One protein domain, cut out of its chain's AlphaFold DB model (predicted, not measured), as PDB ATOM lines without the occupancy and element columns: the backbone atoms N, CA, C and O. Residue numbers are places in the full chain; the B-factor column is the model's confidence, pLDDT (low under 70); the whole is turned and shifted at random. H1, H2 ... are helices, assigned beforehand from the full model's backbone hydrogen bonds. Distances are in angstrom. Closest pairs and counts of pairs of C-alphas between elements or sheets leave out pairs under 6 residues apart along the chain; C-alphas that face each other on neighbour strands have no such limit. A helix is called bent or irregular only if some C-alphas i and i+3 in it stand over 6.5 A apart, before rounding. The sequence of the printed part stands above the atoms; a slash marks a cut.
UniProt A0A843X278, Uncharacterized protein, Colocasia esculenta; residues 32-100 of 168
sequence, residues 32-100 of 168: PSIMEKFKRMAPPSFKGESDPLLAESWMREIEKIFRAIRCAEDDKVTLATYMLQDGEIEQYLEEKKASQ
ATOM      1  N   PRO A  32     146.422 209.067 148.316       78.88
ATOM      2  CA  PRO A  32     146.560 208.258 147.114       78.88
ATOM      3  C   PRO A  32     145.395 207.274 146.981       78.88
ATOM      4  O   PRO A  32     145.022 206.610 147.961       78.88
ATOM      5  N   SER A  33     144.873 207.153 145.762       88.00
ATOM      6  CA  SER A  33     143.876 206.155 145.381       88.00
ATOM      7  C   SER A  33     144.357 204.739 145.702       88.00
ATOM      8  O   SER A  33     145.554 204.475 145.883       88.00
ATOM      9  N   ILE A  34     143.424 203.788 145.773       87.75
ATOM     10  CA  ILE A  34     143.769 202.384 146.014       87.75
ATOM     11  C   ILE A  34     144.712 201.838 144.930       87.75
ATOM     12  O   ILE A  34     145.666 201.133 145.254       87.75
ATOM     13  N   MET A  35     144.531 202.273 143.679       86.94
ATOM     14  CA  MET A  35     145.412 201.957 142.552       86.94
ATOM     15  C   MET A  35     146.829 202.511 142.754       86.94
ATOM     16  O   MET A  35     147.808 201.798 142.556       86.94
ATOM     17  N   GLU A  36     146.978 203.760 143.199       87.88
ATOM     18  CA  GLU A  36     148.302 204.339 143.474       87.88
ATOM     19  C   GLU A  36     149.008 203.643 144.642       87.88
ATOM     20  O   GLU A  36     150.220 203.414 144.599       87.88
ATOM     21  N   LYS A  37     148.259 203.268 145.688       90.06
ATOM     22  CA  LYS A  37     148.790 202.455 146.791       90.06
ATOM     23  C   LYS A  37     149.244 201.087 146.288       90.06
ATOM     24  O   LYS A  37     150.321 200.647 146.674       90.06
ATOM     25  N   PHE A  38     148.451 200.454 145.427       88.62
ATOM     26  CA  PHE A  38     148.756 199.160 144.829       88.62
ATOM     27  C   PHE A  38     150.022 199.226 143.967       88.62
ATOM     28  O   PHE A  38     150.966 198.492 144.235       88.62
ATOM     29  N   LYS A  39     150.127 200.185 143.038       87.56
ATOM     30  CA  LYS A  39     151.327 200.381 142.200       87.56
ATOM     31  C   LYS A  39     152.592 200.651 143.017       87.56
ATOM     32  O   LYS A  39     153.660 200.147 142.678       87.56
ATOM     33  N   ARG A  40     152.488 201.388 144.130       90.94
ATOM     34  CA  ARG A  40     153.626 201.649 145.033       90.94
ATOM     35  C   ARG A  40     154.170 200.385 145.708       90.94
ATOM     36  O   ARG A  40     155.330 200.379 146.103       90.94
ATOM     37  N   MET A  41     153.364 199.331 145.827       87.44
ATOM     38  CA  MET A  41     153.800 198.041 146.372       87.44
ATOM     39  C   MET A  41     154.554 197.180 145.350       87.44
ATOM     40  O   MET A  41     154.978 196.088 145.713       87.44
ATOM     41  N   ALA A  42     154.730 197.663 144.111       86.44
ATOM     42  CA  ALA A  42     155.393 196.951 143.018       86.44
ATOM     43  C   ALA A  42     154.873 195.505 142.857       86.44
ATOM     44  O   ALA A  42     155.632 194.551 143.036       86.44
ATOM     45  N   PRO A  43     153.565 195.332 142.577       86.50
ATOM     46  CA  PRO A  43     152.956 194.016 142.438       86.50
ATOM     47  C   PRO A  43     153.644 193.192 141.342       86.50
ATOM     48  O   PRO A  43     154.007 193.748 140.301       86.50
ATOM     49  N   PRO A  44     153.823 191.874 141.543       85.44
ATOM     50  CA  PRO A  44     154.394 191.011 140.519       85.44
ATOM     51  C   PRO A  44     153.432 190.877 139.330       85.44
ATOM     52  O   PRO A  44     152.226 190.714 139.520       85.44
ATOM     53  N   SER A  45     153.953 190.903 138.104       81.31
ATOM     54  CA  SER A  45     153.169 190.599 136.899       81.31
ATOM     55  C   SER A  45     152.987 189.093 136.741       81.31
ATOM     56  O   SER A  45     153.908 188.322 137.022       81.31
ATOM     57  N   PHE A  46     151.822 188.676 136.254       80.44
ATOM     58  CA  PHE A  46     151.593 187.294 135.845       80.44
ATOM     59  C   PHE A  46     151.770 187.176 134.336       80.44
ATOM     60  O   PHE A  46     151.216 187.976 133.590       80.44
ATOM     61  N   LYS A  47     152.527 186.178 133.882       75.00
ATOM     62  CA  LYS A  47     152.817 185.956 132.456       75.00
ATOM     63  C   LYS A  47     151.979 184.835 131.839       75.00
ATOM     64  O   LYS A  47     152.419 184.192 130.899       75.00
ATOM     65  N   GLY A  48     150.825 184.524 132.430       69.06
ATOM     66  CA  GLY A  48     150.005 183.411 131.947       69.06
ATOM     67  C   GLY A  48     150.672 182.041 132.123       69.06
ATOM     68  O   GLY A  48     150.468 181.154 131.301       69.06
ATOM     69  N   GLU A  49     151.485 181.865 133.170       73.25
ATOM     70  CA  GLU A  49     152.207 180.612 133.427       73.25
ATOM     71  C   GLU A  49     151.230 179.426 133.563       73.25
ATOM     72  O   GLU A  49     150.214 179.519 134.254       73.25
ATOM     73  N   SER A  50     151.557 178.293 132.932       69.56
ATOM     74  CA  SER A  50     150.729 177.072 132.941       69.56
ATOM     75  C   SER A  50     150.917 176.206 134.194       69.56
ATOM     76  O   SER A  50     150.128 175.290 134.437       69.56
ATOM     77  N   ASP A  51     151.940 176.494 135.006       76.62
ATOM     78  CA  ASP A  51     152.201 175.788 136.260       76.62
ATOM     79  C   ASP A  51     151.260 176.290 137.377       76.62
ATOM     80  O   ASP A  51     151.343 177.460 137.782       76.62
ATOM     81  N   PRO A  52     150.400 175.418 137.942       76.31
ATOM     82  CA  PRO A  52     149.496 175.794 139.025       76.31
ATOM     83  C   PRO A  52     150.223 176.292 140.284       76.31
ATOM     84  O   PRO A  52     149.668 177.114 141.012       76.31
ATOM     85  N   LEU A  53     151.457 175.846 140.549       80.50
ATOM     86  CA  LEU A  53     152.237 176.297 141.707       80.50
ATOM     87  C   LEU A  53     152.734 177.735 141.535       80.50
ATOM     88  O   LEU A  53     152.751 178.505 142.500       80.50
ATOM     89  N   LEU A  54     153.110 178.120 140.314       76.81
ATOM     90  CA  LEU A  54     153.508 179.495 140.002       76.81
ATOM     91  C   LEU A  54     152.306 180.438 140.067       76.81
ATOM     92  O   LEU A  54     152.419 181.528 140.634       76.81
ATOM     93  N   ALA A  55     151.147 179.996 139.575       80.12
ATOM     94  CA  ALA A  55     149.892 180.728 139.713       80.12
ATOM     95  C   ALA A  55     149.493 180.910 141.188       80.12
ATOM     96  O   ALA A  55     149.161 182.021 141.602       80.12
ATOM     97  N   GLU A  56     149.585 179.857 142.009       80.19
ATOM     98  CA  GLU A  56     149.299 179.949 143.447       80.19
ATOM     99  C   GLU A  56     150.255 180.913 144.159       80.19
ATOM    100  O   GLU A  56     149.827 181.756 144.952       80.19
ATOM    101  N   SER A  57     151.552 180.818 143.861       85.12
ATOM    102  CA  SER A  57     152.572 181.702 144.427       85.12
ATOM    103  C   SER A  57     152.302 183.167 144.069       85.12
ATOM    104  O   SER A  57     152.295 184.028 144.951       85.12
ATOM    105  N   TRP A  58     151.983 183.447 142.802       88.25
ATOM    106  CA  TRP A  58     151.616 184.786 142.345       88.25
ATOM    107  C   TRP A  58     150.361 185.314 143.051       88.25
ATOM    108  O   TRP A  58     150.384 186.420 143.597       88.25
ATOM    109  N   MET A  59     149.295 184.510 143.131       86.56
ATOM    110  CA  MET A  59     148.068 184.889 143.842       86.56
ATOM    111  C   MET A  59     148.341 185.219 145.313       86.56
ATOM    112  O   MET A  59     147.828 186.211 145.830       86.56
ATOM    113  N   ARG A  60     149.191 184.434 145.983       87.31
ATOM    114  CA  ARG A  60     149.570 184.661 147.383       87.31
ATOM    115  C   ARG A  60     150.313 185.984 147.574       87.31
ATOM    116  O   ARG A  60     150.080 186.672 148.567       87.31
ATOM    117  N   GLU A  61     151.196 186.355 146.649       88.12
ATOM    118  CA  GLU A  61     151.896 187.645 146.691       88.12
ATOM    119  C   GLU A  61     150.941 188.824 146.456       88.12
ATOM    120  O   GLU A  61     150.972 189.807 147.198       88.12
ATOM    121  N   ILE A  62     150.019 188.701 145.501       88.88
ATOM    122  CA  ILE A  62     148.983 189.713 145.257       88.88
ATOM    123  C   ILE A  62     148.051 189.860 146.473       88.88
ATOM    124  O   ILE A  62     147.742 190.980 146.892       88.88
ATOM    125  N   GLU A  63     147.669 188.759 147.124       88.44
ATOM    126  CA  GLU A  63     146.837 188.792 148.331       88.44
ATOM    127  C   GLU A  63     147.539 189.503 149.502       88.44
ATOM    128  O   GLU A  63     146.915 190.288 150.229       88.44
ATOM    129  N   LYS A  64     148.850 189.287 149.677       90.44
ATOM    130  CA  LYS A  64     149.647 190.016 150.679       90.44
ATOM    131  C   LYS A  64     149.591 191.523 150.442       90.44
ATOM    132  O   LYS A  64     149.424 192.280 151.400       90.44
ATOM    133  N   ILE A  65     149.681 191.955 149.185       90.38
ATOM    134  CA  ILE A  65     149.595 193.372 148.816       90.38
ATOM    135  C   ILE A  65     148.206 193.926 149.140       90.38
ATOM    136  O   ILE A  65     148.114 194.972 149.786       90.38
ATOM    137  N   PHE A  66     147.130 193.214 148.792       90.19
ATOM    138  CA  PHE A  66     145.765 193.627 149.134       90.19
ATOM    139  C   PHE A  66     145.559 193.798 150.637       90.19
ATOM    140  O   PHE A  66     144.976 194.794 151.072       90.19
ATOM    141  N   ARG A  67     146.090 192.875 151.444       90.44
ATOM    142  CA  ARG A  67     146.056 192.987 152.908       90.44
ATOM    143  C   ARG A  67     146.844 194.199 153.402       90.44
ATOM    144  O   ARG A  67     146.355 194.917 154.273       90.44
ATOM    145  N   ALA A  68     148.021 194.461 152.832       90.00
ATOM    146  CA  ALA A  68     148.869 195.590 153.213       90.00
ATOM    147  C   ALA A  68     148.216 196.951 152.916       90.00
ATOM    148  O   ALA A  68     148.261 197.851 153.756       90.00
ATOM    149  N   ILE A  69     147.561 197.098 151.758       91.50
ATOM    150  CA  ILE A  69     146.889 198.351 151.368       91.50
ATOM    151  C   ILE A  69     145.454 198.468 151.902       91.50
ATOM    152  O   ILE A  69     144.817 199.500 151.682       91.50
ATOM    153  N   ARG A  70     144.963 197.441 152.616       89.25
ATOM    154  CA  ARG A  70     143.571 197.302 153.082       89.25
ATOM    155  C   ARG A  70     142.561 197.454 151.937       89.25
ATOM    156  O   ARG A  70     141.615 198.229 152.037       89.25
ATOM    157  N   CYS A  71     142.805 196.730 150.847       88.12
ATOM    158  CA  CYS A  71     141.935 196.697 149.674       88.12
ATOM    159  C   CYS A  71     140.568 196.088 150.019       88.12
ATOM    160  O   CYS A  71     140.518 195.018 150.632       88.12
ATOM    161  N   ALA A  72     139.484 196.749 149.607       84.12
ATOM    162  CA  ALA A  72     138.135 196.192 149.677       84.12
ATOM    163  C   ALA A  72     137.975 195.055 148.657       84.12
ATOM    164  O   ALA A  72     138.673 195.042 147.644       84.12
ATOM    165  N   GLU A  73     137.073 194.105 148.922       79.00
ATOM    166  CA  GLU A  73     136.855 192.941 148.047       79.00
ATOM    167  C   GLU A  73     136.458 193.359 146.625       79.00
ATOM    168  O   GLU A  73     136.991 192.818 145.659       79.00
ATOM    169  N   ASP A  74     135.621 194.393 146.518       83.75
ATOM    170  CA  ASP A  74     135.112 194.936 145.253       83.75
ATOM    171  C   ASP A  74     136.234 195.485 144.349       83.75
ATOM    172  O   ASP A  74     136.139 195.436 143.123       83.75
ATOM    173  N   ASP A  75     137.337 195.955 144.942       81.75
ATOM    174  CA  ASP A  75     138.473 196.529 144.216       81.75
ATOM    175  C   ASP A  75     139.523 195.478 143.821       81.75
ATOM    176  O   ASP A  75     140.331 195.712 142.917       81.75
ATOM    177  N   LYS A  76     139.543 194.310 144.482       86.31
ATOM    178  CA  LYS A  76     140.598 193.300 144.281       86.31
ATOM    179  C   LYS A  76     140.611 192.749 142.866       86.31
ATOM    180  O   LYS A  76     141.687 192.599 142.294       86.31
ATOM    181  N   VAL A  77     139.436 192.455 142.308       84.12
ATOM    182  CA  VAL A  77     139.315 191.897 140.953       84.12
ATOM    183  C   VAL A  77     139.868 192.893 139.940       84.12
ATOM    184  O   VAL A  77     140.769 192.557 139.178       84.12
ATOM    185  N   THR A  78     139.425 194.148 140.018       84.69
ATOM    186  CA  THR A  78     139.889 195.236 139.148       84.69
ATOM    187  C   THR A  78     141.411 195.412 139.200       84.69
ATOM    188  O   THR A  78     142.060 195.546 138.163       84.69
ATOM    189  N   LEU A  79     142.004 195.373 140.398       83.06
ATOM    190  CA  LEU A  79     143.454 195.509 140.579       83.06
ATOM    191  C   LEU A  79     144.238 194.268 140.126       83.06
ATOM    192  O   LEU A  79     145.322 194.406 139.563       83.06
ATOM    193  N   ALA A  80     143.715 193.063 140.352       82.50
ATOM    194  CA  ALA A  80     144.353 191.825 139.914       82.50
ATOM    195  C   ALA A  80     144.341 191.706 138.385       82.50
ATOM    196  O   ALA A  80     145.372 191.392 137.799       82.50
ATOM    197  N   THR A  81     143.219 192.029 137.731       79.31
ATOM    198  CA  THR A  81     143.105 192.019 136.266       79.31
ATOM    199  C   THR A  81     144.096 192.970 135.606       79.31
ATOM    200  O   THR A  81     144.679 192.612 134.586       79.31
ATOM    201  N   TYR A  82     144.356 194.134 136.211       79.56
ATOM    202  CA  TYR A  82     145.404 195.044 135.743       79.56
ATOM    203  C   TYR A  82     146.773 194.338 135.651       79.56
ATOM    204  O   TYR A  82     147.451 194.417 134.635       79.56
ATOM    205  N   MET A  83     147.138 193.528 136.650       77.94
ATOM    206  CA  MET A  83     148.416 192.794 136.665       77.94
ATOM    207  C   MET A  83     148.475 191.575 135.736       77.94
ATOM    208  O   MET A  83     149.568 191.060 135.485       77.94
ATOM    209  N   LEU A  84     147.324 191.105 135.248       72.12
ATOM    210  CA  LEU A  84     147.232 190.035 134.253       72.12
ATOM    211  C   LEU A  84     147.426 190.561 132.819       72.12
ATOM    212  O   LEU A  84     147.822 189.801 131.943       72.12
ATOM    213  N   GLN A  85     147.135 191.842 132.564       58.72
ATOM    214  CA  GLN A  85     147.137 192.427 131.214       58.72
ATOM    215  C   GLN A  85     148.502 192.994 130.790       58.72
ATOM    216  O   GLN A  85     148.866 192.896 129.616       58.72
ATOM    217  N   ASP A  86     149.286 193.522 131.732       56.81
ATOM    218  CA  ASP A  86     150.585 194.166 131.472       56.81
ATOM    219  C   ASP A  86     151.730 193.181 131.108       56.81
ATOM    220  O   ASP A  86     152.867 193.598 130.894       56.81
ATOM    221  N   GLY A  87     151.471 191.868 131.034       53.72
ATOM    222  CA  GLY A  87     152.503 190.851 130.777       53.72
ATOM    223  C   GLY A  87     152.801 190.553 129.303       53.72
ATOM    224  O   GLY A  87     153.948 190.261 128.972       53.72
ATOM    225  N   GLU A  88     151.804 190.622 128.414       54.31
ATOM    226  CA  GLU A  88     151.953 190.126 127.030       54.31
ATOM    227  C   GLU A  88     151.217 190.947 125.961       54.31
ATOM    228  O   GLU A  88     151.606 190.916 124.792       54.31
ATOM    229  N   ILE A  89     150.201 191.743 126.316       48.38
ATOM    230  CA  ILE A  89     149.424 192.484 125.310       48.38
ATOM    231  C   ILE A  89     150.229 193.669 124.755       48.38
ATOM    232  O   ILE A  89     150.227 193.893 123.548       48.38
ATOM    233  N   GLU A  90     150.977 194.403 125.581       53.00
ATOM    234  CA  GLU A  90     151.746 195.565 125.105       53.00
ATOM    235  C   GLU A  90     152.922 195.174 124.195       53.00
ATOM    236  O   GLU A  90     153.113 195.787 123.141       53.00
ATOM    237  N   GLN A  91     153.660 194.113 124.542       51.12
ATOM    238  CA  GLN A  91     154.766 193.599 123.728       51.12
ATOM    239  C   GLN A  91     154.262 193.046 122.384       51.12
ATOM    240  O   GLN A  91     154.820 193.370 121.334       51.12
ATOM    241  N   TYR A  92     153.163 192.286 122.401       52.66
ATOM    242  CA  TYR A  92     152.533 191.753 121.193       52.66
ATOM    243  C   TYR A  92     151.954 192.861 120.300       52.66
ATOM    244  O   TYR A  92     152.065 192.807 119.073       52.66
ATOM    245  N   LEU A  93     151.364 193.907 120.891       55.00
ATOM    246  CA  LEU A  93     150.848 195.056 120.146       55.00
ATOM    247  C   LEU A  93     151.970 195.855 119.477       55.00
ATOM    248  O   LEU A  93     151.785 196.306 118.346       55.00
ATOM    249  N   GLU A  94     153.127 196.017 120.116       58.44
ATOM    250  CA  GLU A  94     154.268 196.717 119.518       58.44
ATOM    251  C   GLU A  94     154.907 195.901 118.381       58.44
ATOM    252  O   GLU A  94     155.196 196.431 117.305       58.44
ATOM    253  N   GLU A  95     155.003 194.580 118.547       58.09
ATOM    254  CA  GLU A  95     155.480 193.654 117.513       58.09
ATOM    255  C   GLU A  95     154.534 193.600 116.294       58.09
ATOM    256  O   GLU A  95     154.972 193.554 115.134       58.09
ATOM    257  N   LYS A  96     153.218 193.712 116.527       57.22
ATOM    258  CA  LYS A  96     152.207 193.824 115.464       57.22
ATOM    259  C   LYS A  96     152.202 195.195 114.793       57.22
ATOM    260  O   LYS A  96     152.064 195.243 113.572       57.22
ATOM    261  N   LYS A  97     152.425 196.294 115.523       56.97
ATOM    262  CA  LYS A  97     152.601 197.639 114.937       56.97
ATOM    263  C   LYS A  97     153.848 197.711 114.049       56.97
ATOM    264  O   LYS A  97     153.786 198.318 112.979       56.97
ATOM    265  N   ALA A  98     154.936 197.043 114.436       58.00
ATOM    266  CA  ALA A  98     156.155 196.937 113.632       58.00
ATOM    267  C   ALA A  98     155.964 196.074 112.368       58.00
ATOM    268  O   ALA A  98     156.520 196.384 111.311       58.00
ATOM    269  N   SER A  99     155.134 195.029 112.452       56.34
ATOM    270  CA  SER A  99     154.877 194.093 111.348       56.34
ATOM    271  C   SER A  99     153.741 194.520 110.403       56.34
ATOM    272  O   SER A  99     153.639 194.011 109.288       56.34
ATOM    273  N   GLN A 100     152.906 195.496 110.780       51.25
ATOM    274  CA  GLN A 100     151.812 196.033 109.959       51.25
ATOM    275  C   GLN A 100     152.323 197.019 108.882       51.25
ATOM    276  O   GLN A 100     151.779 198.106 108.689       51.25
TER     277      GLN A 100
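Overview. This is residues 32 to 100 of the 168 residues of an uncharacterized protein of Colocasia esculenta (UniProt A0A843X278). Two helices, the long H2 and H3, make a V, and the short H1 packs on the last residues of H2 near the corner of that V. H4, residues 89 to 99, sticks out beyond H3 as a free arm, and residues 41 to 51 run from H1 out to the far end of H2. The printed part has 69 residues with four named helices, H1 to H4 in order along the chain, and no named strand: all helix. It is loose, with a radius of gyration of the C-alphas of 13.9 A and spans of 44 by 32 by 19 A.

Arrangement. H2, residues 52 to 69, touches H1, residues 34 to 40, with residues 65 to 69 alone; the closest C-alphas, of Lys 37 and Ile 69, are 6.4 A apart. The two run opposite ways at a steep tilt of 68 degrees, only just short of about perpendicular. H3, residues 73 to 85, is close to H2 but not clearly touching, with the closest C-alphas, of Phe 66 and Lys 76, 7.1 A apart; they run opposite ways at a steep tilt of 51 degrees. H3 is also close to H1 but not clearly touching, with the closest C-alphas, of Met 35 and Leu 79, 7.0 A apart. H4, residues 89 to 99, meets H3 only through their link and is apart from H1 and H2. Each O i to N i+4 pair is within hydrogen-bond range in H1, H2 and H4, and 6 of 9 are in H3.

Along the chain. H2 is 25.8 A long from C-alpha 52 at (149.496, 175.794, 139.025) to C-alpha 69. H1 begins at C-alpha 34 (143.769, 202.384, 146.014). H3, 19.7 A, is irregular, but only just: C-alphas 74 and 77 are 6.7 A apart. H4, 15.1 A, ends at C-alpha 99 (154.877, 194.093, 111.348).

Size, cuts and confidence. The two C-alphas farthest apart, of Arg 70 and Gln 100, are 43.9 A apart. The printed part has no cut. H1 to H2 is a long link; the other two are tight. Residues 48, 50 and 85 to 100 have pLDDT under 70.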